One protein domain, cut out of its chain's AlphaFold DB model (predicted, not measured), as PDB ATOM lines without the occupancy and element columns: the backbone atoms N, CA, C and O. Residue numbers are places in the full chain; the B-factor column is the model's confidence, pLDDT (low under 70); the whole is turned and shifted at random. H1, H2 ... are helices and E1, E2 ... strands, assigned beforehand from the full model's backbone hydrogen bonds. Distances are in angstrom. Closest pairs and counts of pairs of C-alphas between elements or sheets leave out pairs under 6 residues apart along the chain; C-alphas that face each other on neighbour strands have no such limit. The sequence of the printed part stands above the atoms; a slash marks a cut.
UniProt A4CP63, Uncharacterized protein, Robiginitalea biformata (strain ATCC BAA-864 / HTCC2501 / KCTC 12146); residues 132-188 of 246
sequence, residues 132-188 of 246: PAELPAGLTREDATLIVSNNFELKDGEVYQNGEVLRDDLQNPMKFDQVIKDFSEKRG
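AT A GLANCE: This is residues 132 to 188 of the 246 residues of an uncharacterized protein of Robiginitalea biformata (strain ATCC BAA-864 / HTCC2501 / KCTC 12146) (UniProt A4CP63). Two helices of equal residue count, H1 and H2, cross nearly at right angles with only slight contact between them, and a small strand hairpin, E1 and E2, follows directly on the end of H1 and sits near the first residues of H2. Beyond the hairpin a long loop, residues 162 to 175, leads back to H2; this loop and the stretch before H1 lie at opposite ends of the longest axis. The printed part has 57 residues with two named helices and two named strands, in the order H1, E1, E2, H2; the sheet, in the order E1 - E2, is antiparallel, and the class is mixed, helices and strands. The whole is only just compact, close to loose, with a radius of gyration of the C-alphas of 12.0 A, and is elongated, spanning 35 by 19 by 16 A.

HOW THE PARTS SIT: Start at the sheet, where E1, residues 153 to 155, and E2, residues 158 to 161, form an antiparallel hairpin with 150 degrees between their directions. Look at N 153 and O 160, 2.9 A apart, and N 160 and O 153, 2.8 A apart, both within hydrogen-bond range; the C-alphas of Leu 154 and Val 159 face each other at 4.8 A. Residues 160 to 161 of E2 also pair, antiparallel, with residues 164 to 165. Move outward to H2, residues 176 to 186: its closest C-alpha to E2 is that of Phe 176, 6.3 A from that of Val 159. E1 and H2 are only just apart, at 8.0 A. H1, residues 141 to 151, is close to H2 but not clearly touching: their closest C-alphas, those of Val 148 and Ile 180, are 7.4 A apart, and the helices' lines are about perpendicular, at 79 degrees. In both helices every O i to N i+4 pair is within hydrogen-bond range.

IN THESE COORDINATES: Find C-alpha 153 at (311.198, 190.821, 301.771), where E1 begins; it runs 6.3 A to C-alpha 155, and E2 runs 10.2 A from C-alpha 158 to C-alpha 161. Go back to C-alpha 141 at (306.471, 181.290, 316.687), from which H1 runs 15.6 A to C-alpha 151. H2 runs 15.4 A from C-alpha 176 to C-alpha 186 at (318.744, 175.173, 306.764).

THE WHOLE: The two C-alphas farthest apart, those of Gly 138 and Leu 170, are 36.5 A from each other, while the first and last printed C-alphas, of Pro 132 and Gly 188, are 10.6 A apart. The links H1 to E1 and E1 to E2 are tight; the link E2 to H2, with 14 residues, is long. The printed part has no cut, its mean pLDDT is 88.8, and no printed residue is under 70.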
ATOM      1  N   PRO A 132     307.090 175.848 310.457       88.62
ATOM      2  CA  PRO A 132     306.890 174.519 311.014       88.62
ATOM      3  C   PRO A 132     305.878 174.497 312.171       88.62
ATOM      4  O   PRO A 132     305.744 175.451 312.950       88.62
ATOM      5  N   ALA A 133     305.151 173.382 312.292       86.00
ATOM      6  CA  ALA A 133     304.182 173.183 313.369       86.00
ATOM      7  C   ALA A 133     304.870 173.108 314.739       86.00
ATOM      8  O   ALA A 133     304.394 173.719 315.696       86.00
ATOM      9  N   GLU A 134     305.999 172.401 314.795       85.94
ATOM     10  CA  GLU A 134     306.877 172.288 315.956       85.94
ATOM     11  C   GLU A 134     308.156 173.078 315.683       85.94
ATOM     12  O   GLU A 134     308.787 172.907 314.641       85.94
ATOM     13  N   LEU A 135     308.520 173.956 316.614       88.00
ATOM     14  CA  LEU A 135     309.763 174.722 316.576       88.00
ATOM     15  C   LEU A 135     310.728 174.191 317.646       88.00
ATOM     16  O   LEU A 135     310.280 173.586 318.628       88.00
ATOM     17  N   PRO A 136     312.045 174.419 317.496       86.56
ATOM     18  CA  PRO A 136     313.024 174.064 318.516       86.56
ATOM     19  C   PRO A 136     312.673 174.640 319.890       86.56
ATOM     20  O   PRO A 136     312.139 175.744 320.003       86.56
ATOM     21  N   ALA A 137     313.022 173.905 320.946       82.88
ATOM     22  CA  ALA A 137     312.805 174.355 322.315       82.88
ATOM     23  C   ALA A 137     313.445 175.736 322.548       82.88
ATOM     24  O   ALA A 137     314.615 175.948 322.231       82.88
ATOM     25  N   GLY A 138     312.668 176.667 323.107       82.69
ATOM     26  CA  GLY A 138     313.101 178.046 323.352       82.69
ATOM     27  C   GLY A 138     312.900 179.012 322.179       82.69
ATOM     28  O   GLY A 138     313.115 180.204 322.371       82.69
ATOM     29  N   LEU A 139     312.455 178.546 321.005       89.44
ATOM     30  CA  LEU A 139     312.075 179.413 319.889       89.44
ATOM     31  C   LEU A 139     310.549 179.533 319.802       89.44
ATOM     32  O   LEU A 139     309.856 178.557 319.507       89.44
ATOM     33  N   THR A 140     310.023 180.733 320.040       91.12
ATOM     34  CA  THR A 140     308.589 181.006 319.868       91.12
ATOM     35  C   THR A 140     308.234 181.185 318.392       91.12
ATOM     36  O   THR A 140     309.096 181.438 317.544       91.12
ATOM     37  N   ARG A 141     306.942 181.064 318.060       89.19
ATOM     38  CA  ARG A 141     306.471 181.290 316.687       89.19
ATOM     39  C   ARG A 141     306.634 182.754 316.287       89.19
ATOM     40  O   ARG A 141     306.982 183.032 315.141       89.19
ATOM     41  N   GLU A 142     306.433 183.673 317.221       91.06
ATOM     42  CA  GLU A 142     306.652 185.103 317.042       91.06
ATOM     43  C   GLU A 142     308.122 185.396 316.708       91.06
ATOM     44  O   GLU A 142     308.398 186.061 315.708       91.06
ATOM     45  N   ASP A 143     309.064 184.828 317.466       92.25
ATOM     46  CA  ASP A 143     310.500 185.011 317.230       92.25
ATOM     47  C   ASP A 143     310.933 184.416 315.886       92.25
ATOM     48  O   ASP A 143     311.640 185.064 315.113       92.25
ATOM     49  N   ALA A 144     310.465 183.208 315.561       92.38
ATOM     50  CA  ALA A 144     310.719 182.579 314.268       92.38
ATOM     51  C   ALA A 144     310.196 183.441 313.106       92.38
ATOM     52  O   ALA A 144     310.894 183.640 312.109       92.38
ATOM     53  N   THR A 145     308.999 184.012 313.261       93.00
ATOM     54  CA  THR A 145     308.389 184.911 312.270       93.00
ATOM     55  C   THR A 145     309.237 186.168 312.081       93.00
ATOM     56  O   THR A 145     309.522 186.555 310.946       93.00
ATOM     57  N   LEU A 146     309.692 186.782 313.178       92.12
ATOM     58  CA  LEU A 146     310.562 187.959 313.133       92.12
ATOM     59  C   LEU A 146     311.898 187.649 312.449       92.12
ATOM     60  O   LEU A 146     312.325 188.409 311.579       92.12
ATOM     61  N   ILE A 147     312.521 186.514 312.776       92.56
ATOM     62  CA  ILE A 147     313.770 186.067 312.147       92.56
ATOM     63  C   ILE A 147     313.596 185.941 310.631       92.56
ATOM     64  O   ILE A 147     314.421 186.470 309.887       92.56
ATOM     65  N   VAL A 148     312.529 185.288 310.161       92.25
ATOM     66  CA  VAL A 148     312.253 185.154 308.722       92.25
ATOM     67  C   VAL A 148     312.017 186.528 308.090       92.25
ATOM     68  O   VAL A 148     312.639 186.842 307.078       92.25
ATOM     69  N   SER A 149     311.202 187.384 308.716       91.56
ATOM     70  CA  SER A 149     310.886 188.721 308.188       91.56
ATOM     71  C   SER A 149     312.102 189.645 308.063       91.56
ATOM     72  O   SER A 149     312.116 190.528 307.215       91.56
ATOM     73  N   ASN A 150     313.140 189.424 308.873       90.75
ATOM     74  CA  ASN A 150     314.396 190.173 308.795       90.75
ATOM     75  C   ASN A 150     315.350 189.653 307.707       90.75
ATOM     76  O   ASN A 150     316.323 190.326 307.387       90.75
ATOM     77  N   ASN A 151     315.123 188.445 307.181       90.31
ATOM     78  CA  ASN A 151     315.971 187.841 306.149       90.31
ATOM     79  C   ASN A 151     315.361 187.945 304.747       90.31
ATOM     80  O   ASN A 151     316.105 187.871 303.769       90.31
ATOM     81  N   PHE A 152     314.039 188.105 304.648       90.44
ATOM     82  CA  PHE A 152     313.321 188.103 303.381       90.44
ATOM     83  C   PHE A 152     312.321 189.249 303.292       90.44
ATOM     84  O   PHE A 152     311.595 189.537 304.242       90.44
ATOM     85  N   GLU A 153     312.223 189.841 302.106       88.12
ATOM     86  CA  GLU A 153     311.198 190.821 301.771       88.12
ATOM     87  C   GLU A 153     310.215 190.214 300.768       88.12
ATOM     88  O   GLU A 153     310.619 189.671 299.745       88.12
ATOM     89  N   LEU A 154     308.914 190.315 301.042       85.00
ATOM     90  CA  LEU A 154     307.869 189.909 300.103       85.00
ATOM     91  C   LEU A 154     307.380 191.148 299.345       85.00
ATOM     92  O   LEU A 154     306.808 192.051 299.961       85.00
ATOM     93  N   LYS A 155     307.595 191.195 298.028       83.69
ATOM     94  CA  LYS A 155     307.132 192.280 297.145       83.69
ATOM     95  C   LYS A 155     306.469 191.673 295.917       83.69
ATOM     96  O   LYS A 155     307.037 190.787 295.296       83.69
ATOM     97  N   ASP A 156     305.254 192.120 295.604       78.12
ATOM     98  CA  ASP A 156     304.509 191.716 294.398       78.12
ATOM     99  C   ASP A 156     304.379 190.192 294.184       78.12
ATOM    100  O   ASP A 156     304.274 189.705 293.063       78.12
ATOM    101  N   GLY A 157     304.351 189.421 295.278       75.50
ATOM    102  CA  GLY A 157     304.266 187.955 295.245       75.50
ATOM    103  C   GLY A 157     305.604 187.238 295.038       75.50
ATOM    104  O   GLY A 157     305.640 186.010 295.088       75.50
ATOM    105  N   GLU A 158     306.694 187.982 294.870       86.56
ATOM    106  CA  GLU A 158     308.062 187.480 294.789       86.56
ATOM    107  C   GLU A 158     308.801 187.675 296.119       86.56
ATOM    108  O   GLU A 158     308.539 188.609 296.887       86.56
ATOM    109  N   VAL A 159     309.748 186.778 296.390       89.44
ATOM    110  CA  VAL A 159     310.553 186.810 297.612       89.44
ATOM    111  C   VAL A 159     311.939 187.330 297.292       89.44
ATOM    112  O   VAL A 159     312.632 186.785 296.434       89.44
ATOM    113  N   TYR A 160     312.354 188.359 298.013       90.69
ATOM    114  CA  TYR A 160     313.645 189.000 297.867       90.69
ATOM    115  C   TYR A 160     314.533 188.671 299.060       90.69
ATOM    116  O   TYR A 160     314.085 188.676 300.207       90.69
ATOM    117  N   GLN A 161     315.815 188.456 298.792       91.19
ATOM    118  CA  GLN A 161     316.863 188.389 299.800       91.19
ATOM    119  C   GLN A 161     317.991 189.323 299.370       91.19
ATOM    120  O   GLN A 161     318.493 189.223 298.255       91.19
ATOM    121  N   ASN A 162     318.375 190.265 300.237       88.44
ATOM    122  CA  ASN A 162     319.412 191.265 299.942       88.44
ATOM    123  C   ASN A 162     319.173 192.069 298.643       88.44
ATOM    124  O   ASN A 162     320.121 192.486 297.985       88.44
ATOM    125  N   GLY A 163     317.909 192.297 298.275       85.75
ATOM    126  CA  GLY A 163     317.532 193.056 297.077       85.75
ATOM    127  C   GLY A 163     317.442 192.241 295.783       85.75
ATOM    128  O   GLY A 163     317.029 192.795 294.768       85.75
ATOM    129  N   GLU A 164     317.744 190.943 295.811       89.69
ATOM    130  CA  GLU A 164     317.620 190.050 294.655       89.69
ATOM    131  C   GLU A 164     316.453 189.075 294.826       89.69
ATOM    132  O   GLU A 164     316.200 188.582 295.927       89.69
ATOM    133  N   VAL A 165     315.742 188.788 293.729       90.94
ATOM    134  CA  VAL A 165     314.670 187.782 293.708       90.94
ATOM    135  C   VAL A 165     315.281 186.405 293.928       90.94
ATOM    136  O   VAL A 165     316.156 185.982 293.170       90.94
ATOM    137  N   LEU A 166     314.781 185.682 294.926       91.06
ATOM    138  CA  LEU A 166     315.138 184.289 295.148       91.06
ATOM    139  C   LEU A 166     314.601 183.433 294.009       91.06
ATOM    140  O   LEU A 166     313.403 183.437 293.719       91.06
ATOM    141  N   ARG A 167     315.503 182.689 293.374       91.12
ATOM    142  CA  ARG A 167     315.199 181.815 292.245       91.12
ATOM    143  C   ARG A 167     315.559 180.372 292.563       91.12
ATOM    144  O   ARG A 167     316.485 180.118 293.329       91.12
ATOM    145  N   ASP A 168     314.805 179.454 291.977       88.62
ATOM    146  CA  ASP A 168     315.094 178.027 292.010       88.62
ATOM    147  C   ASP A 168     316.256 177.664 291.062       88.62
ATOM    148  O   ASP A 168     316.778 178.502 290.318       88.62
ATOM    149  N   ASP A 169     316.644 176.387 291.058       87.62
ATOM    150  CA  ASP A 169     317.700 175.857 290.182       87.62
ATOM    151  C   ASP A 169     317.393 176.044 288.683       87.62
ATOM    152  O   ASP A 169     318.297 176.033 287.844       87.62
ATOM    153  N   LEU A 170     316.119 176.245 288.334       89.00
ATOM    154  CA  LEU A 170     315.624 176.482 286.980       89.00
ATOM    155  C   LEU A 170     315.483 177.980 286.654       89.00
ATOM    156  O   LEU A 170     314.938 178.323 285.606       89.00
ATOM    157  N   GLN A 171     315.999 178.866 287.514       86.56
ATOM    158  CA  GLN A 171     315.937 180.327 287.396       86.56
ATOM    159  C   GLN A 171     314.522 180.928 287.485       86.56
ATOM    160  O   GLN A 171     314.336 182.106 287.156       86.56
ATOM    161  N   ASN A 172     313.528 180.181 287.968       88.94
ATOM    162  CA  ASN A 172     312.186 180.697 288.229       88.94
ATOM    163  C   ASN A 172     312.111 181.320 289.629       88.94
ATOM    164  O   ASN A 172     312.744 180.799 290.547       88.94
ATOM    165  N   PRO A 173     311.321 182.390 289.838       89.62
ATOM    166  CA  PRO A 173     311.071 182.925 291.173       89.62
ATOM    167  C   PRO A 173     310.551 181.840 292.121       89.62
ATOM    168  O   PRO A 173     309.577 181.143 291.817       89.62
ATOM    169  N   MET A 174     311.201 181.691 293.274       90.88
ATOM    170  CA  MET A 174     310.761 180.747 294.292       90.88
ATOM    171  C   MET A 174     309.431 181.193 294.892       90.88
ATOM    172  O   MET A 174     309.224 182.366 295.206       90.88
ATOM    173  N   LYS A 175     308.543 180.223 295.124       89.56
ATOM    174  CA  LYS A 175     307.325 180.461 295.896       89.56
ATOM    175  C   LYS A 175     307.661 180.679 297.371       89.56
ATOM    176  O   LYS A 175     308.604 180.101 297.908       89.56
ATOM    177  N   PHE A 176     306.859 181.508 298.025       88.19
ATOM    178  CA  PHE A 176     307.084 181.929 299.404       88.19
ATOM    179  C   PHE A 176     307.084 180.786 300.428       88.19
ATOM    180  O   PHE A 176     307.934 180.752 301.317       88.19
ATOM    181  N   ASP A 177     306.179 179.824 300.268       89.38
ATOM    182  CA  ASP A 177     306.115 178.601 301.071       89.38
ATOM    183  C   ASP A 177     307.413 177.784 300.970       89.38
ATOM    184  O   ASP A 177     307.960 177.355 301.988       89.38
ATOM    185  N   GLN A 178     307.952 177.640 299.756       90.75
ATOM    186  CA  GLN A 178     309.212 176.942 299.516       90.75
ATOM    187  C   GLN A 178     310.394 177.668 300.170       90.75
ATOM    188  O   GLN A 178     311.211 177.024 300.823       90.75
ATOM    189  N   VAL A 179     310.464 179.003 300.070       91.44
ATOM    190  CA  VAL A 179     311.536 179.788 300.713       91.44
ATOM    191  C   VAL A 179     311.529 179.599 302.230       91.44
ATOM    192  O   VAL A 179     312.582 179.370 302.827       91.44
ATOM    193  N   ILE A 180     310.354 179.666 302.866       91.06
ATOM    194  CA  ILE A 180     310.241 179.496 304.322       91.06
ATOM    195  C   ILE A 180     310.612 178.073 304.735       91.06
ATOM    196  O   ILE A 180     311.304 177.890 305.742       91.06
ATOM    197  N   LYS A 181     310.193 177.072 303.958       89.94
ATOM    198  CA  LYS A 181     310.538 175.676 304.209       89.94
ATOM    199  C   LYS A 181     312.047 175.448 304.119       89.94
ATOM    200  O   LYS A 181     312.633 174.968 305.088       89.94
ATOM    201  N   ASP A 182     312.681 175.885 303.033       90.75
ATOM    202  CA  ASP A 182     314.128 175.743 302.825       90.75
ATOM    203  C   ASP A 182     314.925 176.488 303.899       90.75
ATOM    204  O   ASP A 182     315.942 176.000 304.395       90.75
ATOM    205  N   PHE A 183     314.458 177.674 304.300       92.12
ATOM    206  CA  PHE A 183     315.068 178.425 305.389       92.12
ATOM    207  C   PHE A 183     314.952 177.687 306.726       92.12
ATOM    208  O   PHE A 183     315.941 177.573 307.452       92.12
ATOM    209  N   SER A 184     313.770 177.153 307.037       91.19
ATOM    210  CA  SER A 184     313.514 176.398 308.268       91.19
ATOM    211  C   SER A 184     314.348 175.116 308.328       91.19
ATOM    212  O   SER A 184     314.880 174.773 309.384       91.19
ATOM    213  N   GLU A 185     314.525 174.435 307.195       90.19
ATOM    214  CA  GLU A 185     315.390 173.259 307.068       90.19
ATOM    215  C   GLU A 185     316.868 173.618 307.261       90.19
ATOM    216  O   GLU A 185     317.537 173.006 308.095       90.19
ATOM    217  N   LYS A 186     317.365 174.670 306.591       89.06
ATOM    218  CA  LYS A 186     318.744 175.173 306.764       89.06
ATOM    219  C   LYS A 186     319.042 175.598 308.202       89.06
ATOM    220  O   LYS A 186     320.167 175.447 308.671       89.06
ATOM    221  N   ARG A 187     318.044 176.135 308.906       87.81
ATOM    222  CA  ARG A 187     318.138 176.523 310.321       87.81
ATOM    223  C   ARG A 187     317.958 175.351 311.291       87.81
ATOM    224  O   ARG A 187     318.115 175.550 312.493       87.81
ATOM    225  N   GLY A 188     317.624 174.158 310.800       85.19
ATOM    226  CA  GLY A 188     317.387 172.980 311.631       85.19
ATOM    227  C   GLY A 188     316.105 173.054 312.463       85.19
ATOM    228  O   GLY A 188     315.975 172.321 313.435       85.19
TER     229      GLY A 188